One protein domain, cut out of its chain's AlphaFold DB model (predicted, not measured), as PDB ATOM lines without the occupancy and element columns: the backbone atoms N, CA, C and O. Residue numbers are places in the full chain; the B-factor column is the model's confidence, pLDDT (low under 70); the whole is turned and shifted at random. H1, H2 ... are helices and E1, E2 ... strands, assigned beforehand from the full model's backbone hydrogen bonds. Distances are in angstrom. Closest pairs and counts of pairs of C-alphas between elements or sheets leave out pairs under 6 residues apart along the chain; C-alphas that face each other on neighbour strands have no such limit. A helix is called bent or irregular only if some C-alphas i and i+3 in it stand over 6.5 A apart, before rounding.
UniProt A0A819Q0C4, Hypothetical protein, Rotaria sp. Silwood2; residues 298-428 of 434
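What this domain is: This is residues 298 to 428 of the 434 residues of the protein "Hypothetical protein" of Rotaria sp. Silwood2 (UniProt A0A819Q0C4). A twisted sheet of four strands forms a wall, with the helix H4 lying slantwise over one of its faces. From one end of the sheet the chain runs out through H2 and folds back through the long helix H3, so that this pair makes an arm at one end of the longest axis, while H1 and the stretch after it lie off the E1 edge. The printed part has 131 residues with four named helices and four named strands, in the order H1 E1 E2 H2 H3 E3 H4 E4; the mixed sheet runs E1, E4, E2, E3, and the class is mixed, helices and strands. The whole is compact, with a radius of gyration of the C-alphas of 16.2 A, yet elongated in outline, spanning 48 by 31 by 25 A.

Where its parts are: The sheet holds E1, residues 321 to 326; E4, residues 420 to 427, 20.5 A long; E2, residues 336 to 341; and E3, residues 385 to 389. E4 runs from C-alpha 420 at (-12.744, 10.243, 33.212) to C-alpha 427 at (-23.824, 12.729, 50.309). H4 spans residues 397 to 412, 22.0 A. H3, residues 362 to 382, measures 30.7 A and begins with C-alpha 362 at (6.839, -0.795, 24.271); it is only just irregular, with C-alphas 378 and 381 6.8 A apart. H2 is residues 344 to 352 and H1 residues 298 to 305.

How they stand to each other: E1 and E4 are parallel neighbours at 24 degrees, with N 323 and O 423 2.8 A apart, within hydrogen-bond range. E4 and E2 are antiparallel at 167 degrees, with N 338 and O 424 at 2.8 A. E2 and E3 are antiparallel at 164 degrees, with N 339 and O 386 at 2.9 A. H4 is on the sheet at a height of 10.4 A, over E2, E3 and, only just, with 3 C-alphas, E4; on the local plane it stands at 35 degrees to E2, slantwise to the strands. Its closest C-alphas to E3 are those of Ile 403 and Phe 388, 7.2 A apart. E3, H4 and E4 form a split strand-helix-strand unit, two strands running the same way with E2 between them, and its crossover is right-handed. H3 is on the sheet through residues 376 to 382; with H3 and H4 on one face, there are two layers. H2 and H3 are near each other, with 6 pairs of C-alphas within 10 A. H2, only just, and H1 are not on the sheet. Every O i to N i+4 pair is within hydrogen-bond range in H1, H2 and H4; in H3, 15 of 17 are.

The domain as a whole: The C-alphas farthest apart, those of Glu 329 and Gln 362, are 50.8 A apart. The printed part has no cut. The link from H1 to E1 is long, 15 residues. Residues 358 to 363 and 393 to 398 stand free. Mean pLDDT of the printed part is 74.7; 32 residues are under 70, among them 312 to 319, 328 to 334 and 389 to 402.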
ATOM      1  N   SER A 298      -7.993   8.113  51.225       74.94
ATOM      2  CA  SER A 298      -9.330   7.511  51.118       74.94
ATOM      3  C   SER A 298      -9.809   6.947  52.457       74.94
ATOM      4  O   SER A 298     -10.962   7.135  52.822       74.94
ATOM      5  N   THR A 299      -8.908   6.333  53.234       78.19
ATOM      6  CA  THR A 299      -9.194   5.826  54.585       78.19
ATOM      7  C   THR A 299      -9.575   6.953  55.542       78.19
ATOM      8  O   THR A 299     -10.541   6.823  56.286       78.19
ATOM      9  N   PHE A 300      -8.856   8.078  55.494       79.06
ATOM     10  CA  PHE A 300      -9.159   9.271  56.281       79.06
ATOM     11  C   PHE A 300     -10.524   9.858  55.917       79.06
ATOM     12  O   PHE A 300     -11.311  10.171  56.802       79.06
ATOM     13  N   ILE A 301     -10.834   9.952  54.621       80.62
ATOM     14  CA  ILE A 301     -12.131  10.445  54.144       80.62
ATOM     15  C   ILE A 301     -13.270   9.509  54.574       80.62
ATOM     16  O   ILE A 301     -14.278   9.985  55.084       80.62
ATOM     17  N   ASN A 302     -13.108   8.191  54.436       79.19
ATOM     18  CA  ASN A 302     -14.104   7.215  54.894       79.19
ATOM     19  C   ASN A 302     -14.328   7.301  56.412       79.19
ATOM     20  O   ASN A 302     -15.467   7.271  56.872       79.19
ATOM     21  N   ALA A 303     -13.255   7.466  57.194       80.75
ATOM     22  CA  ALA A 303     -13.348   7.667  58.638       80.75
ATOM     23  C   ALA A 303     -14.060   8.985  58.994       80.75
ATOM     24  O   ALA A 303     -14.868   9.005  59.918       80.75
ATOM     25  N   LEU A 304     -13.802  10.060  58.239       76.56
ATOM     26  CA  LEU A 304     -14.460  11.357  58.407       76.56
ATOM     27  C   LEU A 304     -15.963  11.290  58.088       76.56
ATOM     28  O   LEU A 304     -16.762  11.914  58.778       76.56
ATOM     29  N   LEU A 305     -16.346  10.528  57.060       74.44
ATOM     30  CA  LEU A 305     -17.741  10.335  56.654       74.44
ATOM     31  C   LEU A 305     -18.494   9.312  57.527       74.44
ATOM     32  O   LEU A 305     -19.723   9.343  57.587       74.44
ATOM     33  N   GLY A 306     -17.777   8.406  58.200       69.19
ATOM     34  CA  GLY A 306     -18.339   7.358  59.061       69.19
ATOM     35  C   GLY A 306     -18.822   6.099  58.324       69.19
ATOM     36  O   GLY A 306     -19.507   5.275  58.926       69.19
ATOM     37  N   TYR A 307     -18.494   5.941  57.039       72.06
ATOM     38  CA  TYR A 307     -18.797   4.752  56.234       72.06
ATOM     39  C   TYR A 307     -17.813   4.611  55.060       72.06
ATOM     40  O   TYR A 307     -17.171   5.576  54.644       72.06
ATOM     41  N   GLU A 308     -17.678   3.396  54.525       72.19
ATOM     42  CA  GLU A 308     -16.762   3.105  53.415       72.19
ATOM     43  C   GLU A 308     -17.377   3.520  52.074       72.19
ATOM     44  O   GLU A 308     -18.198   2.808  51.498       72.19
ATOM     45  N   LEU A 309     -16.995   4.704  51.591       74.94
ATOM     46  CA  LEU A 309     -17.444   5.241  50.306       74.94
ATOM     47  C   LEU A 309     -16.370   5.090  49.224       74.94
ATOM     48  O   LEU A 309     -16.639   4.631  48.116       74.94
ATOM     49  N   LEU A 310     -15.143   5.489  49.550       77.38
ATOM     50  CA  LEU A 310     -13.998   5.412  48.653       77.38
ATOM     51  C   LEU A 310     -13.286   4.063  48.800       77.38
ATOM     52  O   LEU A 310     -13.251   3.515  49.902       77.38
ATOM     53  N   PRO A 311     -12.656   3.543  47.734       72.81
ATOM     54  CA  PRO A 311     -11.911   2.296  47.813       72.81
ATOM     55  C   PRO A 311     -10.725   2.434  48.780       72.81
ATOM     56  O   PRO A 311      -9.911   3.358  48.670       72.81
ATOM     57  N   THR A 312     -10.628   1.497  49.727       63.97
ATOM     58  CA  THR A 312      -9.575   1.439  50.762       63.97
ATOM     59  C   THR A 312      -8.445   0.457  50.402       63.97
ATOM     60  O   THR A 312      -7.498   0.288  51.171       63.97
ATOM     61  N   ALA A 313      -8.532  -0.215  49.247       58.53
ATOM     62  CA  ALA A 313      -7.598  -1.263  48.831       58.53
ATOM     63  C   ALA A 313      -6.155  -0.752  48.618       58.53
ATOM     64  O   ALA A 313      -5.912   0.404  48.288       58.53
ATOM     65  N   SER A 314      -5.173  -1.646  48.796       48.56
ATOM     66  CA  SER A 314      -3.729  -1.329  48.734       48.56
ATOM     67  C   SER A 314      -3.167  -1.103  47.321       48.56
ATOM     68  O   SER A 314      -2.006  -0.695  47.161       48.56
ATOM     69  N   GLU A 315      -3.974  -1.394  46.301       52.72
ATOM     70  CA  GLU A 315      -3.667  -1.101  44.905       52.72
ATOM     71  C   GLU A 315      -3.716   0.418  44.677       52.72
ATOM     72  O   GLU A 315      -4.202   1.162  45.529       52.72
ATOM     73  N   ARG A 316      -3.110   0.931  43.598       51.75
ATOM     74  CA  ARG A 316      -3.001   2.385  43.376       51.75
ATOM     75  C   ARG A 316      -4.392   3.020  43.326       51.75
ATOM     76  O   ARG A 316      -5.070   2.979  42.309       51.75
ATOM     77  N   CYS A 317      -4.805   3.625  44.429       52.88
ATOM     78  CA  CYS A 317      -6.099   4.269  44.543       52.88
ATOM     79  C   CYS A 317      -5.935   5.769  44.282       52.88
ATOM     80  O   CYS A 317      -5.118   6.419  44.937       52.88
ATOM     81  N   THR A 318      -6.755   6.317  43.381       59.19
ATOM     82  CA  THR A 318      -6.997   7.755  43.140       59.19
ATOM     83  C   THR A 318      -5.923   8.524  42.357       59.19
ATOM     84  O   THR A 318      -5.147   9.294  42.919       59.19
ATOM     85  N   GLN A 319      -5.928   8.368  41.027       61.91
ATOM     86  CA  GLN A 319      -5.344   9.360  40.101       61.91
ATOM     87  C   GLN A 319      -6.412  10.278  39.472       61.91
ATOM     88  O   GLN A 319      -6.085  11.362  38.996       61.91
ATOM     89  N   ILE A 320      -7.692   9.885  39.519       71.38
ATOM     90  CA  ILE A 320      -8.823  10.691  39.040       71.38
ATOM     91  C   ILE A 320      -9.279  11.650  40.139       71.38
ATOM     92  O   ILE A 320      -9.318  11.295  41.319       71.38
ATOM     93  N   ARG A 321      -9.649  12.873  39.746       79.19
ATOM     94  CA  ARG A 321     -10.187  13.882  40.660       79.19
ATOM     95  C   ARG A 321     -11.525  13.407  41.233       79.19
ATOM     96  O   ARG A 321     -12.530  13.389  40.526       79.19
ATOM     97  N   THR A 322     -11.538  13.072  42.522       79.19
ATOM     98  CA  THR A 322     -12.762  12.740  43.264       79.19
ATOM     99  C   THR A 322     -13.202  13.928  44.112       79.19
ATOM    100  O   THR A 322     -12.407  14.487  44.865       79.19
ATOM    101  N   VAL A 323     -14.464  14.328  43.984       83.25
ATOM    102  CA  VAL A 323     -15.049  15.467  44.698       83.25
ATOM    103  C   VAL A 323     -16.213  14.969  45.536       83.25
ATOM    104  O   VAL A 323     -17.103  14.309  45.013       83.25
ATOM    105  N   LEU A 324     -16.232  15.309  46.820       81.75
ATOM    106  CA  LEU A 324     -17.388  15.071  47.680       81.75
ATOM    107  C   LEU A 324     -18.198  16.359  47.812       81.75
ATOM    108  O   LEU A 324     -17.618  17.428  48.015       81.75
ATOM    109  N   LYS A 325     -19.520  16.262  47.680       82.62
ATOM    110  CA  LYS A 325     -20.444  17.397  47.762       82.62
ATOM    111  C   LYS A 325     -21.630  17.072  48.677       82.62
ATOM    112  O   LYS A 325     -22.003  15.902  48.767       82.62
ATOM    113  N   PRO A 326     -22.224  18.074  49.345       77.06
ATOM    114  CA  PRO A 326     -23.522  17.896  49.979       77.06
ATOM    115  C   PRO A 326     -24.606  17.637  48.923       77.06
ATOM    116  O   PRO A 326     -24.462  18.033  47.765       77.06
ATOM    117  N   THR A 327     -25.677  16.947  49.304       71.25
ATOM    118  CA  THR A 327     -26.866  16.769  48.454       71.25
ATOM    119  C   THR A 327     -27.644  18.080  48.294       71.25
ATOM    120  O   THR A 327     -27.628  18.925  49.191       71.25
ATOM    121  N   SER A 328     -28.336  18.241  47.163       65.75
ATOM    122  CA  SER A 328     -29.272  19.348  46.918       65.75
ATOM    123  C   SER A 328     -30.639  19.069  47.576       65.75
ATOM    124  O   SER A 328     -30.959  17.914  47.877       65.75
ATOM    125  N   GLU A 329     -31.458  20.106  47.802       58.50
ATOM    126  CA  GLU A 329     -32.842  19.948  48.297       58.50
ATOM    127  C   GLU A 329     -33.739  19.189  47.302       58.50
ATOM    128  O   GLU A 329     -34.619  18.433  47.719       58.50
ATOM    129  N   ASP A 330     -33.473  19.328  45.999       57.97
ATOM    130  CA  ASP A 330     -34.271  18.732  44.920       57.97
ATOM    131  C   ASP A 330     -34.058  17.212  44.775       57.97
ATOM    132  O   ASP A 330     -34.973  16.493  44.369       57.97
ATOM    133  N   ASP A 331     -32.884  16.693  45.162       57.78
ATOM    134  CA  ASP A 331     -32.520  15.270  45.026       57.78
ATOM    135  C   ASP A 331     -32.903  14.411  46.256       57.78
ATOM    136  O   ASP A 331     -32.526  13.240  46.370       57.78
ATOM    137  N   GLY A 332     -33.670  14.970  47.201       52.94
ATOM    138  CA  GLY A 332     -34.338  14.209  48.264       52.94
ATOM    139  C   GLY A 332     -33.412  13.467  49.238       52.94
ATOM    140  O   GLY A 332     -33.785  12.393  49.708       52.94
ATOM    141  N   GLN A 333     -32.227  14.020  49.540       54.66
ATOM    142  CA  GLN A 333     -31.218  13.430  50.448       54.66
ATOM    143  C   GLN A 333     -30.687  12.053  49.999       54.66
ATOM    144  O   GLN A 333     -30.301  11.224  50.822       54.66
ATOM    145  N   GLN A 334     -30.669  11.776  48.694       65.12
ATOM    146  CA  GLN A 334     -30.154  10.509  48.172       65.12
ATOM    147  C   GLN A 334     -28.640  10.572  47.938       65.12
ATOM    148  O   GLN A 334     -28.124  11.538  47.386       65.12
ATOM    149  N   LEU A 335     -27.918   9.515  48.321       73.19
ATOM    150  CA  LEU A 335     -26.517   9.319  47.955       73.19
ATOM    151  C   LEU A 335     -26.450   9.012  46.451       73.19
ATOM    152  O   LEU A 335     -27.010   8.010  46.001       73.19
ATOM    153  N   PHE A 336     -25.760   9.844  45.674       79.00
ATOM    154  CA  PHE A 336     -25.541   9.601  44.247       79.00
ATOM    155  C   PHE A 336     -24.133  10.003  43.813       79.00
ATOM    156  O   PHE A 336     -23.484  10.835  44.443       79.00
ATOM    157  N   ALA A 337     -23.640   9.403  42.735       82.19
ATOM    158  CA  ALA A 337     -22.361   9.746  42.131       82.19
ATOM    159  C   ALA A 337     -22.557  10.144  40.669       82.19
ATOM    160  O   ALA A 337     -23.366   9.548  39.962       82.19
ATOM    161  N   THR A 338     -21.805  11.137  40.202       84.19
ATOM    162  CA  THR A 338     -21.731  11.486  38.787       84.19
ATOM    163  C   THR A 338     -20.309  11.334  38.276       84.19
ATOM    164  O   THR A 338     -19.339  11.727  38.929       84.19
ATOM    165  N   VAL A 339     -20.183  10.714  37.109       85.31
ATOM    166  CA  VAL A 339     -18.917  10.476  36.425       85.31
ATOM    167  C   VAL A 339     -18.911  11.339  35.177       85.31
ATOM    168  O   VAL A 339     -19.735  11.156  34.285       85.31
ATOM    169  N   LYS A 340     -17.993  12.303  35.128       85.62
ATOM    170  CA  LYS A 340     -17.815  13.201  33.987       85.62
ATOM    171  C   LYS A 340     -16.658  12.729  33.135       85.62
ATOM    172  O   LYS A 340     -15.551  12.538  33.643       85.62
ATOM    173  N   PHE A 341     -16.896  12.603  31.838       86.06
ATOM    174  CA  PHE A 341     -15.899  12.150  30.873       86.06
ATOM    175  C   PHE A 341     -15.219  13.336  30.178       86.06
ATOM    176  O   PHE A 341     -15.783  14.428  30.093       86.06
ATOM    177  N   TYR A 342     -13.989  13.134  29.700       82.62
ATOM    178  CA  TYR A 342     -13.328  14.100  28.822       82.62
ATOM    179  C   TYR A 342     -14.021  14.143  27.460       82.62
ATOM    180  O   TYR A 342     -14.304  13.092  26.871       82.62
ATOM    181  N   ASP A 343     -14.230  15.349  26.936       84.50
ATOM    182  CA  ASP A 343     -14.752  15.527  25.581       84.50
ATOM    183  C   ASP A 343     -13.750  15.044  24.507       84.50
ATOM    184  O   ASP A 343     -12.677  14.500  24.793       84.50
ATOM    185  N   GLU A 344     -14.126  15.156  23.231       81.19
ATOM    186  CA  GLU A 344     -13.291  14.675  22.127       81.19
ATOM    187  C   GLU A 344     -11.950  15.404  22.013       81.19
ATOM    188  O   GLU A 344     -10.924  14.777  21.742       81.19
ATOM    189  N   GLN A 345     -11.939  16.701  22.306       82.94
ATOM    190  CA  GLN A 345     -10.752  17.540  22.197       82.94
ATOM    191  C   GLN A 345      -9.829  17.344  23.405       82.94
ATOM    192  O   GLN A 345      -8.630  17.111  23.242       82.94
ATOM    193  N   GLU A 346     -10.388  17.390  24.616       83.06
ATOM    194  CA  GLU A 346      -9.674  17.197  25.878       83.06
ATOM    195  C   GLU A 346      -9.011  15.818  25.928       83.06
ATOM    196  O   GLU A 346      -7.844  15.695  26.316       83.06
ATOM    197  N   PHE A 347      -9.721  14.785  25.472       85.19
ATOM    198  CA  PHE A 347      -9.155  13.449  25.385       85.19
ATOM    199  C   PHE A 347      -8.024  13.346  24.379       85.19
ATOM    200  O   PHE A 347      -7.010  12.749  24.717       85.19
ATOM    201  N   GLY A 348      -8.169  13.906  23.172       82.62
ATOM    202  CA  GLY A 348      -7.109  13.851  22.162       82.62
ATOM    203  C   GLY A 348      -5.791  14.393  22.719       82.62
ATOM    204  O   GLY A 348      -4.757  13.729  22.664       82.62
ATOM    205  N   VAL A 349      -5.858  15.541  23.402       84.81
ATOM    206  CA  VAL A 349      -4.694  16.160  24.050       84.81
ATOM    207  C   VAL A 349      -4.099  15.278  25.154       84.81
ATOM    208  O   VAL A 349      -2.875  15.188  25.271       84.81
ATOM    209  N   LEU A 350      -4.925  14.650  25.994       81.44
ATOM    210  CA  LEU A 350      -4.452  13.772  27.073       81.44
ATOM    211  C   LEU A 350      -3.885  12.452  26.543       81.44
ATOM    212  O   LEU A 350      -2.860  11.977  27.033       81.44
ATOM    213  N   PHE A 351      -4.515  11.891  25.516       84.81
ATOM    214  CA  PHE A 351      -4.108  10.654  24.867       84.81
ATOM    215  C   PHE A 351      -2.751  10.803  24.166       84.81
ATOM    216  O   PHE A 351      -1.889   9.924  24.284       84.81
ATOM    217  N   ASP A 352      -2.515  11.943  23.516       82.12
ATOM    218  CA  ASP A 352      -1.229  12.267  22.892       82.12
ATOM    219  C   ASP A 352      -0.118  12.463  23.930       82.12
ATOM    220  O   ASP A 352       1.022  12.043  23.724       82.12
ATOM    221  N   LYS A 353      -0.460  13.044  25.085       82.12
ATOM    222  CA  LYS A 353       0.461  13.258  26.213       82.12
ATOM    223  C   LYS A 353       0.698  12.014  27.063       82.12
ATOM    224  O   LYS A 353       1.491  12.071  28.001       82.12
ATOM    225  N   MET A 354       0.030  10.903  26.771       80.75
ATOM    226  CA  MET A 354       0.152   9.685  27.557       80.75
ATOM    227  C   MET A 354       1.595   9.166  27.480       80.75
ATOM    228  O   MET A 354       2.086   8.826  26.403       80.75
ATOM    229  N   THR A 355       2.286   9.111  28.619       79.31
ATOM    230  CA  THR A 355       3.687   8.681  28.691       79.31
ATOM    231  C   THR A 355       3.817   7.220  29.100       79.31
ATOM    232  O   THR A 355       2.950   6.632  29.758       79.31
ATOM    233  N   LYS A 356       4.949   6.636  28.716       76.31
ATOM    234  CA  LYS A 356       5.364   5.306  29.144       76.31
ATOM    235  C   LYS A 356       5.712   5.315  30.629       76.31
ATOM    236  O   LYS A 356       6.326   6.273  31.104       76.31
ATOM    237  N   LYS A 357       5.344   4.266  31.360       75.00
ATOM    238  CA  LYS A 357       5.804   4.100  32.747       75.00
ATOM    239  C   LYS A 357       7.270   3.656  32.770       75.00
ATOM    240  O   LYS A 357       7.745   3.035  31.823       75.00
ATOM    241  N   THR A 358       7.971   3.943  33.867       69.88
ATOM    242  CA  THR A 358       9.382   3.560  34.072       69.88
ATOM    243  C   THR A 358       9.628   2.055  33.957       69.88
ATOM    244  O   THR A 358      10.693   1.659  33.498       69.88
ATOM    245  N   ASP A 359       8.628   1.237  34.297       75.81
ATOM    246  CA  ASP A 359       8.732  -0.227  34.330       75.81
ATOM    247  C   ASP A 359       8.005  -0.914  33.150       75.81
ATOM    248  O   ASP A 359       7.795  -2.125  33.166       75.81
ATOM    249  N   GLU A 360       7.566  -0.154  32.138       78.75
ATOM    250  CA  GLU A 360       6.697  -0.637  31.053       78.75
ATOM    251  C   GLU A 360       7.449  -0.793  29.718       78.75
ATOM    252  O   GLU A 360       8.129   0.117  29.237       78.75
ATOM    253  N   ASN A 361       7.275  -1.946  29.062       85.56
ATOM    254  CA  ASN A 361       7.835  -2.218  27.732       85.56
ATOM    255  C   ASN A 361       6.994  -1.586  26.606       85.56
ATOM    256  O   ASN A 361       5.837  -1.229  26.798       85.56
ATOM    257  N   GLN A 362       7.554  -1.453  25.390       83.50
ATOM    258  CA  GLN A 362       6.839  -0.795  24.271       83.50
ATOM    259  C   GLN A 362       5.529  -1.499  23.920       83.50
ATOM    260  O   GLN A 362       4.496  -0.853  23.828       83.50
ATOM    261  N   GLN A 363       5.552  -2.827  23.851       83.12
ATOM    262  CA  GLN A 363       4.353  -3.615  23.576       83.12
ATOM    263  C   GLN A 363       3.272  -3.451  24.654       83.12
ATOM    264  O   GLN A 363       2.092  -3.417  24.327       83.12
ATOM    265  N   GLN A 364       3.657  -3.325  25.928       81.94
ATOM    266  CA  GLN A 364       2.708  -3.122  27.030       81.94
ATOM    267  C   GLN A 364       2.073  -1.728  26.967       81.94
ATOM    268  O   GLN A 364       0.866  -1.594  27.149       81.94
ATOM    269  N   PHE A 365       2.867  -0.717  26.614       82.75
ATOM    270  CA  PHE A 365       2.388   0.644  26.396       82.75
ATOM    271  C   PHE A 365       1.396   0.738  25.233       82.75
ATOM    272  O   PHE A 365       0.331   1.341  25.371       82.75
ATOM    273  N   ASP A 366       1.712   0.095  24.109       84.12
ATOM    274  CA  ASP A 366       0.842   0.082  22.932       84.12
ATOM    275  C   ASP A 366      -0.463  -0.682  23.223       84.12
ATOM    276  O   ASP A 366      -1.548  -0.222  22.869       84.12
ATOM    277  N   GLN A 367      -0.386  -1.799  23.961       84.81
ATOM    278  CA  GLN A 367      -1.565  -2.530  24.445       84.81
ATOM    279  C   GLN A 367      -2.429  -1.681  25.384       84.81
ATOM    280  O   GLN A 367      -3.654  -1.725  25.298       84.81
ATOM    281  N   ARG A 368      -1.817  -0.890  26.272       82.12
ATOM    282  CA  ARG A 368      -2.544   0.023  27.158       82.12
ATOM    283  C   ARG A 368      -3.244   1.126  26.371       82.12
ATOM    284  O   ARG A 368      -4.416   1.384  26.628       82.12
ATOM    285  N   LYS A 369      -2.574   1.729  25.384       84.94
ATOM    286  CA  LYS A 369      -3.192   2.711  24.479       84.94
ATOM    287  C   LYS A 369      -4.379   2.126  23.716       84.94
ATOM    288  O   LYS A 369      -5.424   2.769  23.662       84.94
ATOM    289  N   ALA A 370      -4.246   0.908  23.191       86.44
ATOM    290  CA  ALA A 370      -5.337   0.218  22.504       86.44
ATOM    291  C   ALA A 370      -6.543  -0.010  23.432       86.44
ATOM    292  O   ALA A 370      -7.664   0.332  23.066       86.44
ATOM    293  N   LYS A 371      -6.304  -0.477  24.666       85.25
ATOM    294  CA  LYS A 371      -7.361  -0.654  25.678       85.25
ATOM    295  C   LYS A 371      -8.065   0.650  26.051       85.25
ATOM    296  O   LYS A 371      -9.270   0.644  26.256       85.25
ATOM    297  N   VAL A 372      -7.335   1.767  26.139       84.88
ATOM    298  CA  VAL A 372      -7.932   3.089  26.414       84.88
ATOM    299  C   VAL A 372      -8.881   3.511  25.293       84.88
ATOM    300  O   VAL A 372      -9.950   4.039  25.582       84.88
ATOM    301  N   ILE A 373      -8.515   3.275  24.031       85.50
ATOM    302  CA  ILE A 373      -9.382   3.586  22.886       85.50
ATOM    303  C   ILE A 373     -10.627   2.693  22.895       85.50
ATOM    304  O   ILE A 373     -11.734   3.200  22.750       85.50
ATOM    305  N   GLU A 374     -10.452   1.387  23.099       86.81
ATOM    306  CA  GLU A 374     -11.555   0.419  23.137       86.81
ATOM    307  C   GLU A 374     -12.570   0.758  24.238       86.81
ATOM    308  O   GLU A 374     -13.757   0.923  23.966       86.81
ATOM    309  N   GLU A 375     -12.100   0.959  25.471       83.38
ATOM    310  CA  GLU A 375     -12.960   1.325  26.601       83.38
ATOM    311  C   GLU A 375     -13.610   2.701  26.412       83.38
ATOM    312  O   GLU A 375     -14.757   2.901  26.809       83.38
ATOM    313  N   ARG A 376     -12.926   3.656  25.770       82.00
ATOM    314  CA  ARG A 376     -13.524   4.956  25.445       82.00
ATOM    315  C   ARG A 376     -14.678   4.821  24.461       82.00
ATOM    316  O   ARG A 376     -15.683   5.498  24.650       82.00
ATOM    317  N   GLU A 377     -14.545   3.996  23.427       82.81
ATOM    318  CA  GLU A 377     -15.628   3.788  22.461       82.81
ATOM    319  C   GLU A 377     -16.834   3.107  23.120       82.81
ATOM    320  O   GLU A 377     -17.963   3.525  22.881       82.81
ATOM    321  N   ILE A 378     -16.609   2.160  24.040       83.25
ATOM    322  CA  ILE A 378     -17.685   1.557  24.848       83.25
ATOM    323  C   ILE A 378     -18.374   2.610  25.734       83.25
ATOM    324  O   ILE A 378     -19.596   2.623  25.862       83.25
ATOM    325  N   LEU A 379     -17.608   3.512  26.351       80.69
ATOM    326  CA  LEU A 379     -18.141   4.546  27.245       80.69
ATOM    327  C   LEU A 379     -18.689   5.781  26.516       80.69
ATOM    328  O   LEU A 379     -19.286   6.648  27.152       80.69
ATOM    329  N   LYS A 380     -18.536   5.870  25.193       75.12
ATOM    330  CA  LYS A 380     -18.983   7.010  24.383       75.12
ATOM    331  C   LYS A 380     -20.494   7.210  24.443       75.12
ATOM    332  O   LYS A 380     -20.956   8.348  24.443       75.12
ATOM    333  N   GLU A 381     -21.253   6.120  24.565       74.94
ATOM    334  CA  GLU A 381     -22.713   6.149  24.744       74.94
ATOM    335  C   GLU A 381     -23.141   6.772  26.084       74.94
ATOM    336  O   GLU A 381     -24.276   7.217  26.226       74.94
ATOM    337  N   LYS A 382     -22.227   6.843  27.060       75.25
ATOM    338  CA  LYS A 382     -22.455   7.380  28.409       75.25
ATOM    339  C   LYS A 382     -21.948   8.820  28.572       75.25
ATOM    340  O   LYS A 382     -22.031   9.391  29.658       75.25
ATOM    341  N   CYS A 383     -21.424   9.423  27.504       66.56
ATOM    342  CA  CYS A 383     -21.002  10.820  27.490       66.56
ATOM    343  C   CYS A 383     -22.209  11.776  27.412       66.56
ATOM    344  O   CYS A 383     -23.183  11.482  26.719       66.56
ATOM    345  N   PRO A 384     -22.139  12.968  28.034       72.69
ATOM    346  CA  PRO A 384     -20.973  13.549  28.716       72.69
ATOM    347  C   PRO A 384     -20.877  13.220  30.218       72.69
ATOM    348  O   PRO A 384     -19.825  13.441  30.824       72.69
ATOM    349  N   GLU A 385     -21.955  12.721  30.823       78.75
ATOM    350  CA  GLU A 385     -22.052  12.448  32.259       78.75
ATOM    351  C   GLU A 385     -22.915  11.205  32.513       78.75
ATOM    352  O   GLU A 385     -24.036  11.110  32.016       78.75
ATOM    353  N   GLU A 386     -22.417  10.287  33.342       80.56
ATOM    354  CA  GLU A 386     -23.171   9.134  33.844       80.56
ATOM    355  C   GLU A 386     -23.536   9.365  35.316       80.56
ATOM    356  O   GLU A 386     -22.696   9.816  36.102       80.56
ATOM    357  N   ARG A 387     -24.788   9.083  35.700       78.56
ATOM    358  CA  ARG A 387     -25.282   9.257  37.073       78.56
ATOM    359  C   ARG A 387     -25.657   7.917  37.694       78.56
ATOM    360  O   ARG A 387     -26.414   7.152  37.108       78.56
ATOM    361  N   PHE A 388     -25.176   7.691  38.910       72.38
ATOM    362  CA  PHE A 388     -25.420   6.504  39.720       72.38
ATOM    363  C   PHE A 388     -26.183   6.899  40.977       72.38
ATOM    364  O   PHE A 388     -25.645   7.625  41.810       72.38
ATOM    365  N   TYR A 389     -27.406   6.406  41.149       68.69
ATOM    366  CA  TYR A 389     -28.120   6.538  42.419       68.69
ATOM    367  C   TYR A 389     -27.706   5.384  43.330       68.69
ATOM    368  O   TYR A 389     -27.954   4.224  43.024       68.69
ATOM    369  N   ILE A 390     -27.041   5.700  44.440       67.56
ATOM    370  CA  ILE A 390     -26.531   4.712  45.402       67.56
ATOM    371  C   ILE A 390     -27.611   4.382  46.449       67.56
ATOM    372  O   ILE A 390     -27.594   3.308  47.049       67.56
ATOM    373  N   THR A 391     -28.588   5.271  46.646       58.66
ATOM    374  CA  THR A 391     -29.783   5.003  47.461       58.66
ATOM    375  C   THR A 391     -31.043   5.525  46.782       58.66
ATOM    376  O   THR A 391     -31.243   6.735  46.717       58.66
ATOM    377  N   GLY A 392     -31.921   4.618  46.348       46.34
ATOM    378  CA  GLY A 392     -33.223   4.967  45.784       46.34
ATOM    379  C   GLY A 392     -34.129   3.749  45.591       46.34
ATOM    380  O   GLY A 392     -34.103   3.140  44.538       46.34
ATOM    381  N   ARG A 393     -34.959   3.465  46.606       43.22
ATOM    382  CA  ARG A 393     -36.129   2.556  46.622       43.22
ATOM    383  C   ARG A 393     -35.890   1.085  46.223       43.22
ATOM    384  O   ARG A 393     -35.841   0.748  45.053       43.22
ATOM    385  N   ILE A 394     -36.038   0.235  47.246       40.72
ATOM    386  CA  ILE A 394     -36.164  -1.233  47.247       40.72
ATOM    387  C   ILE A 394     -34.832  -1.952  47.485       40.72
ATOM    388  O   ILE A 394     -33.825  -1.734  46.826       40.72
ATOM    389  N   ASP A 395     -34.872  -2.775  48.527       51.41
ATOM    390  CA  ASP A 395     -33.867  -3.730  48.956       51.41
ATOM    391  C   ASP A 395     -33.354  -4.608  47.811       51.41
ATOM    392  O   ASP A 395     -34.017  -5.576  47.465       51.41
ATOM    393  N   GLU A 396     -32.125  -4.380  47.351       53.25
ATOM    394  CA  GLU A 396     -31.174  -5.455  47.063       53.25
ATOM    395  C   GLU A 396     -29.764  -4.947  47.402       53.25
ATOM    396  O   GLU A 396     -29.152  -4.194  46.650       53.25
ATOM    397  N   ASN A 397     -29.199  -5.371  48.542       57.38
ATOM    398  CA  ASN A 397     -27.795  -5.091  48.908       57.38
ATOM    399  C   ASN A 397     -26.802  -5.397  47.767       57.38
ATOM    400  O   ASN A 397     -25.700  -4.860  47.754       57.38
ATOM    401  N   ARG A 398     -27.199  -6.253  46.820       56.47
ATOM    402  CA  ARG A 398     -26.441  -6.647  45.638       56.47
ATOM    403  C   ARG A 398     -26.301  -5.523  44.610       56.47
ATOM    404  O   ARG A 398     -25.178  -5.235  44.229       56.47
ATOM    405  N   GLU A 399     -27.382  -4.823  44.257       58.88
ATOM    406  CA  GLU A 399     -27.318  -3.701  43.303       58.88
ATOM    407  C   GLU A 399     -26.443  -2.563  43.834       58.88
ATOM    408  O   GLU A 399     -25.662  -1.960  43.103       58.88
ATOM    409  N   ARG A 400     -26.500  -2.313  45.148       63.66
ATOM    410  CA  ARG A 400     -25.627  -1.330  45.797       63.66
ATOM    411  C   ARG A 400     -24.153  -1.733  45.732       63.66
ATOM    412  O   ARG A 400     -23.309  -0.865  45.521       63.66
ATOM    413  N   VAL A 401     -23.843  -3.012  45.947       67.00
ATOM    414  CA  VAL A 401     -22.472  -3.531  45.827       67.00
ATOM    415  C   VAL A 401     -22.000  -3.428  44.381       67.00
ATOM    416  O   VAL A 401     -20.918  -2.904  44.159       67.00
ATOM    417  N   ASP A 402     -22.836  -3.783  43.406       68.38
ATOM    418  CA  ASP A 402     -22.486  -3.721  41.984       68.38
ATOM    419  C   ASP A 402     -22.229  -2.272  41.515       68.38
ATOM    420  O   ASP A 402     -21.256  -2.002  40.804       68.38
ATOM    421  N   ILE A 403     -23.043  -1.306  41.967       72.75
ATOM    422  CA  ILE A 403     -22.841   0.127  41.691       72.75
ATOM    423  C   ILE A 403     -21.551   0.636  42.345       72.75
ATOM    424  O   ILE A 403     -20.791   1.385  41.724       72.75
ATOM    425  N   MET A 404     -21.285   0.241  43.595       74.06
ATOM    426  CA  MET A 404     -20.056   0.626  44.292       74.06
ATOM    427  C   MET A 404     -18.819   0.000  43.654       74.06
ATOM    428  O   MET A 404     -17.821   0.696  43.487       74.06
ATOM    429  N   ASP A 405     -18.893  -1.256  43.225       77.12
ATOM    430  CA  ASP A 405     -17.818  -1.950  42.521       77.12
ATOM    431  C   ASP A 405     -17.536  -1.282  41.171       77.12
ATOM    432  O   ASP A 405     -16.375  -1.058  40.815       77.12
ATOM    433  N   GLN A 406     -18.575  -0.872  40.438       77.06
ATOM    434  CA  GLN A 406     -18.415  -0.112  39.200       77.06
ATOM    435  C   GLN A 406     -17.773   1.263  39.456       77.06
ATOM    436  O   GLN A 406     -16.841   1.654  38.747       77.06
ATOM    437  N   LEU A 407     -18.205   1.982  40.496       78.38
ATOM    438  CA  LEU A 407     -17.613   3.264  40.882       78.38
ATOM    439  C   LEU A 407     -16.150   3.098  41.328       78.38
ATOM    440  O   LEU A 407     -15.282   3.879  40.938       78.38
ATOM    441  N   HIS A 408     -15.846   2.060  42.106       78.62
ATOM    442  CA  HIS A 408     -14.488   1.729  42.539       78.62
ATOM    443  C   HIS A 408     -13.611   1.343  41.354       78.62
ATOM    444  O   HIS A 408     -12.449   1.755  41.310       78.62
ATOM    445  N   LYS A 409     -14.162   0.648  40.356       80.81
ATOM    446  CA  LYS A 409     -13.479   0.364  39.092       80.81
ATOM    447  C   LYS A 409     -13.137   1.656  38.349       80.81
ATOM    448  O   LYS A 409     -12.021   1.772  37.849       80.81
ATOM    449  N   TYR A 410     -14.026   2.649  38.330       79.94
ATOM    450  CA  TYR A 410     -13.709   3.959  37.754       79.94
ATOM    451  C   TYR A 410     -12.644   4.714  38.543       79.94
ATOM    452  O   TYR A 410     -11.775   5.319  37.934       79.94
ATOM    453  N   ILE A 411     -12.660   4.650  39.875       75.69
ATOM    454  CA  ILE A 411     -11.692   5.360  40.727       75.69
ATOM    455  C   ILE A 411     -10.289   4.728  40.677       75.69
ATOM    456  O   ILE A 411      -9.281   5.439  40.764       75.69
ATOM    457  N   THR A 412     -10.209   3.398  40.587       73.44
ATOM    458  CA  THR A 412      -8.947   2.636  40.679       73.44
ATOM    459  C   THR A 412      -8.404   2.187  39.325       73.44
ATOM    460  O   THR A 412      -7.203   1.951  39.190       73.44
ATOM    461  N   GLY A 413      -9.257   2.083  38.305       75.62
ATOM    462  CA  GLY A 413      -8.882   1.535  37.011       75.62
ATOM    463  C   GLY A 413      -7.942   2.452  36.236       75.62
ATOM    464  O   GLY A 413      -8.284   3.571  35.867       75.62
ATOM    465  N   GLU A 414      -6.760   1.928  35.916       74.69
ATOM    466  CA  GLU A 414      -5.699   2.664  35.222       74.69
ATOM    467  C   GLU A 414      -6.130   3.230  33.859       74.69
ATOM    468  O   GLU A 414      -5.700   4.307  33.446       74.69
ATOM    469  N   VAL A 415      -6.995   2.502  33.154       80.56
ATOM    470  CA  VAL A 415      -7.498   2.894  31.834       80.56
ATOM    471  C   VAL A 415      -8.370   4.149  31.934       80.56
ATOM    472  O   VAL A 415      -8.243   5.059  31.112       80.56
ATOM    473  N   TYR A 416      -9.190   4.241  32.982       81.12
ATOM    474  CA  TYR A 416     -10.175   5.307  33.150       81.12
ATOM    475  C   TYR A 416      -9.560   6.660  33.500       81.12
ATOM    476  O   TYR A 416     -10.201   7.681  33.288       81.12
ATOM    477  N   ILE A 417      -8.301   6.703  33.936       76.94
ATOM    478  CA  ILE A 417      -7.573   7.948  34.241       76.94
ATOM    479  C   ILE A 417      -7.488   8.866  33.020       76.94
ATOM    480  O   ILE A 417      -7.510  10.085  33.146       76.94
ATOM    481  N   ASN A 418      -7.413   8.277  31.827       79.75
ATOM    482  CA  ASN A 418      -7.324   9.030  30.581       79.75
ATOM    483  C   ASN A 418      -8.699   9.317  29.966       79.75
ATOM    484  O   ASN A 418      -8.766   9.981  28.941       79.75
ATOM    485  N   ILE A 419      -9.786   8.802  30.550       82.12
ATOM    486  CA  ILE A 419     -11.145   8.865  29.988       82.12
ATOM    487  C   ILE A 419     -12.059   9.717  30.880       82.12
ATOM    488  O   ILE A 419     -12.856  10.508  30.377       82.12
ATOM    489  N   ILE A 420     -11.923   9.585  32.199       84.12
ATOM    490  CA  ILE A 420     -12.744  10.243  33.212       84.12
ATOM    491  C   ILE A 420     -12.041  11.500  33.711       84.12
ATOM    492  O   ILE A 420     -10.905  11.461  34.182       84.12
ATOM    493  N   LYS A 421     -12.767  12.611  33.665       83.19
ATOM    494  CA  LYS A 421     -12.330  13.927  34.125       83.19
ATOM    495  C   LYS A 421     -12.536  14.109  35.621       83.19
ATOM    496  O   LYS A 421     -11.668  14.632  36.318       83.19
ATOM    497  N   GLU A 422     -13.706  13.718  36.110       84.81
ATOM    498  CA  GLU A 422     -14.112  13.947  37.493       84.81
ATOM    499  C   GLU A 422     -15.139  12.915  37.935       84.81
ATOM    500  O   GLU A 422     -16.045  12.564  37.181       84.81
ATOM    501  N   ILE A 423     -15.018  12.486  39.188       84.19
ATOM    502  CA  ILE A 423     -16.039  11.703  39.879       84.19
ATOM    503  C   ILE A 423     -16.543  12.553  41.041       84.19
ATOM    504  O   ILE A 423     -15.786  12.846  41.967       84.19
ATOM    505  N   ALA A 424     -17.801  12.974  40.989       85.44
ATOM    506  CA  ALA A 424     -18.441  13.732  42.054       85.44
ATOM    507  C   ALA A 424     -19.393  12.818  42.828       85.44
ATOM    508  O   ALA A 424     -20.263  12.206  42.224       85.44
ATOM    509  N   ILE A 425     -19.251  12.727  44.148       84.12
ATOM    510  CA  ILE A 425     -20.153  11.953  45.005       84.12
ATOM    511  C   ILE A 425     -20.895  12.912  45.930       84.12
ATOM    512  O   ILE A 425     -20.276  13.710  46.634       84.12
ATOM    513  N   TYR A 426     -22.217  12.826  45.914       82.56
ATOM    514  CA  TYR A 426     -23.134  13.679  46.652       82.56
ATOM    515  C   TYR A 426     -23.679  12.901  47.841       82.56
ATOM    516  O   TYR A 426     -24.265  11.839  47.653       82.56
ATOM    517  N   THR A 427     -23.456  13.401  49.055       77.25
ATOM    518  CA  THR A 427     -23.824  12.729  50.309       77.25
ATOM    519  C   THR A 427     -24.478  13.689  51.298       77.25
ATOM    520  O   THR A 427     -24.078  14.844  51.424       77.25
ATOM    521  N   ASP A 428     -25.451  13.172  52.041       74.06
ATOM    522  CA  ASP A 428     -26.126  13.802  53.181       74.06
ATOM    523  C   ASP A 428     -25.241  13.908  54.440       74.06
ATOM    524  O   ASP A 428     -25.575  14.610  55.393       74.06
TER     525      ASP A 428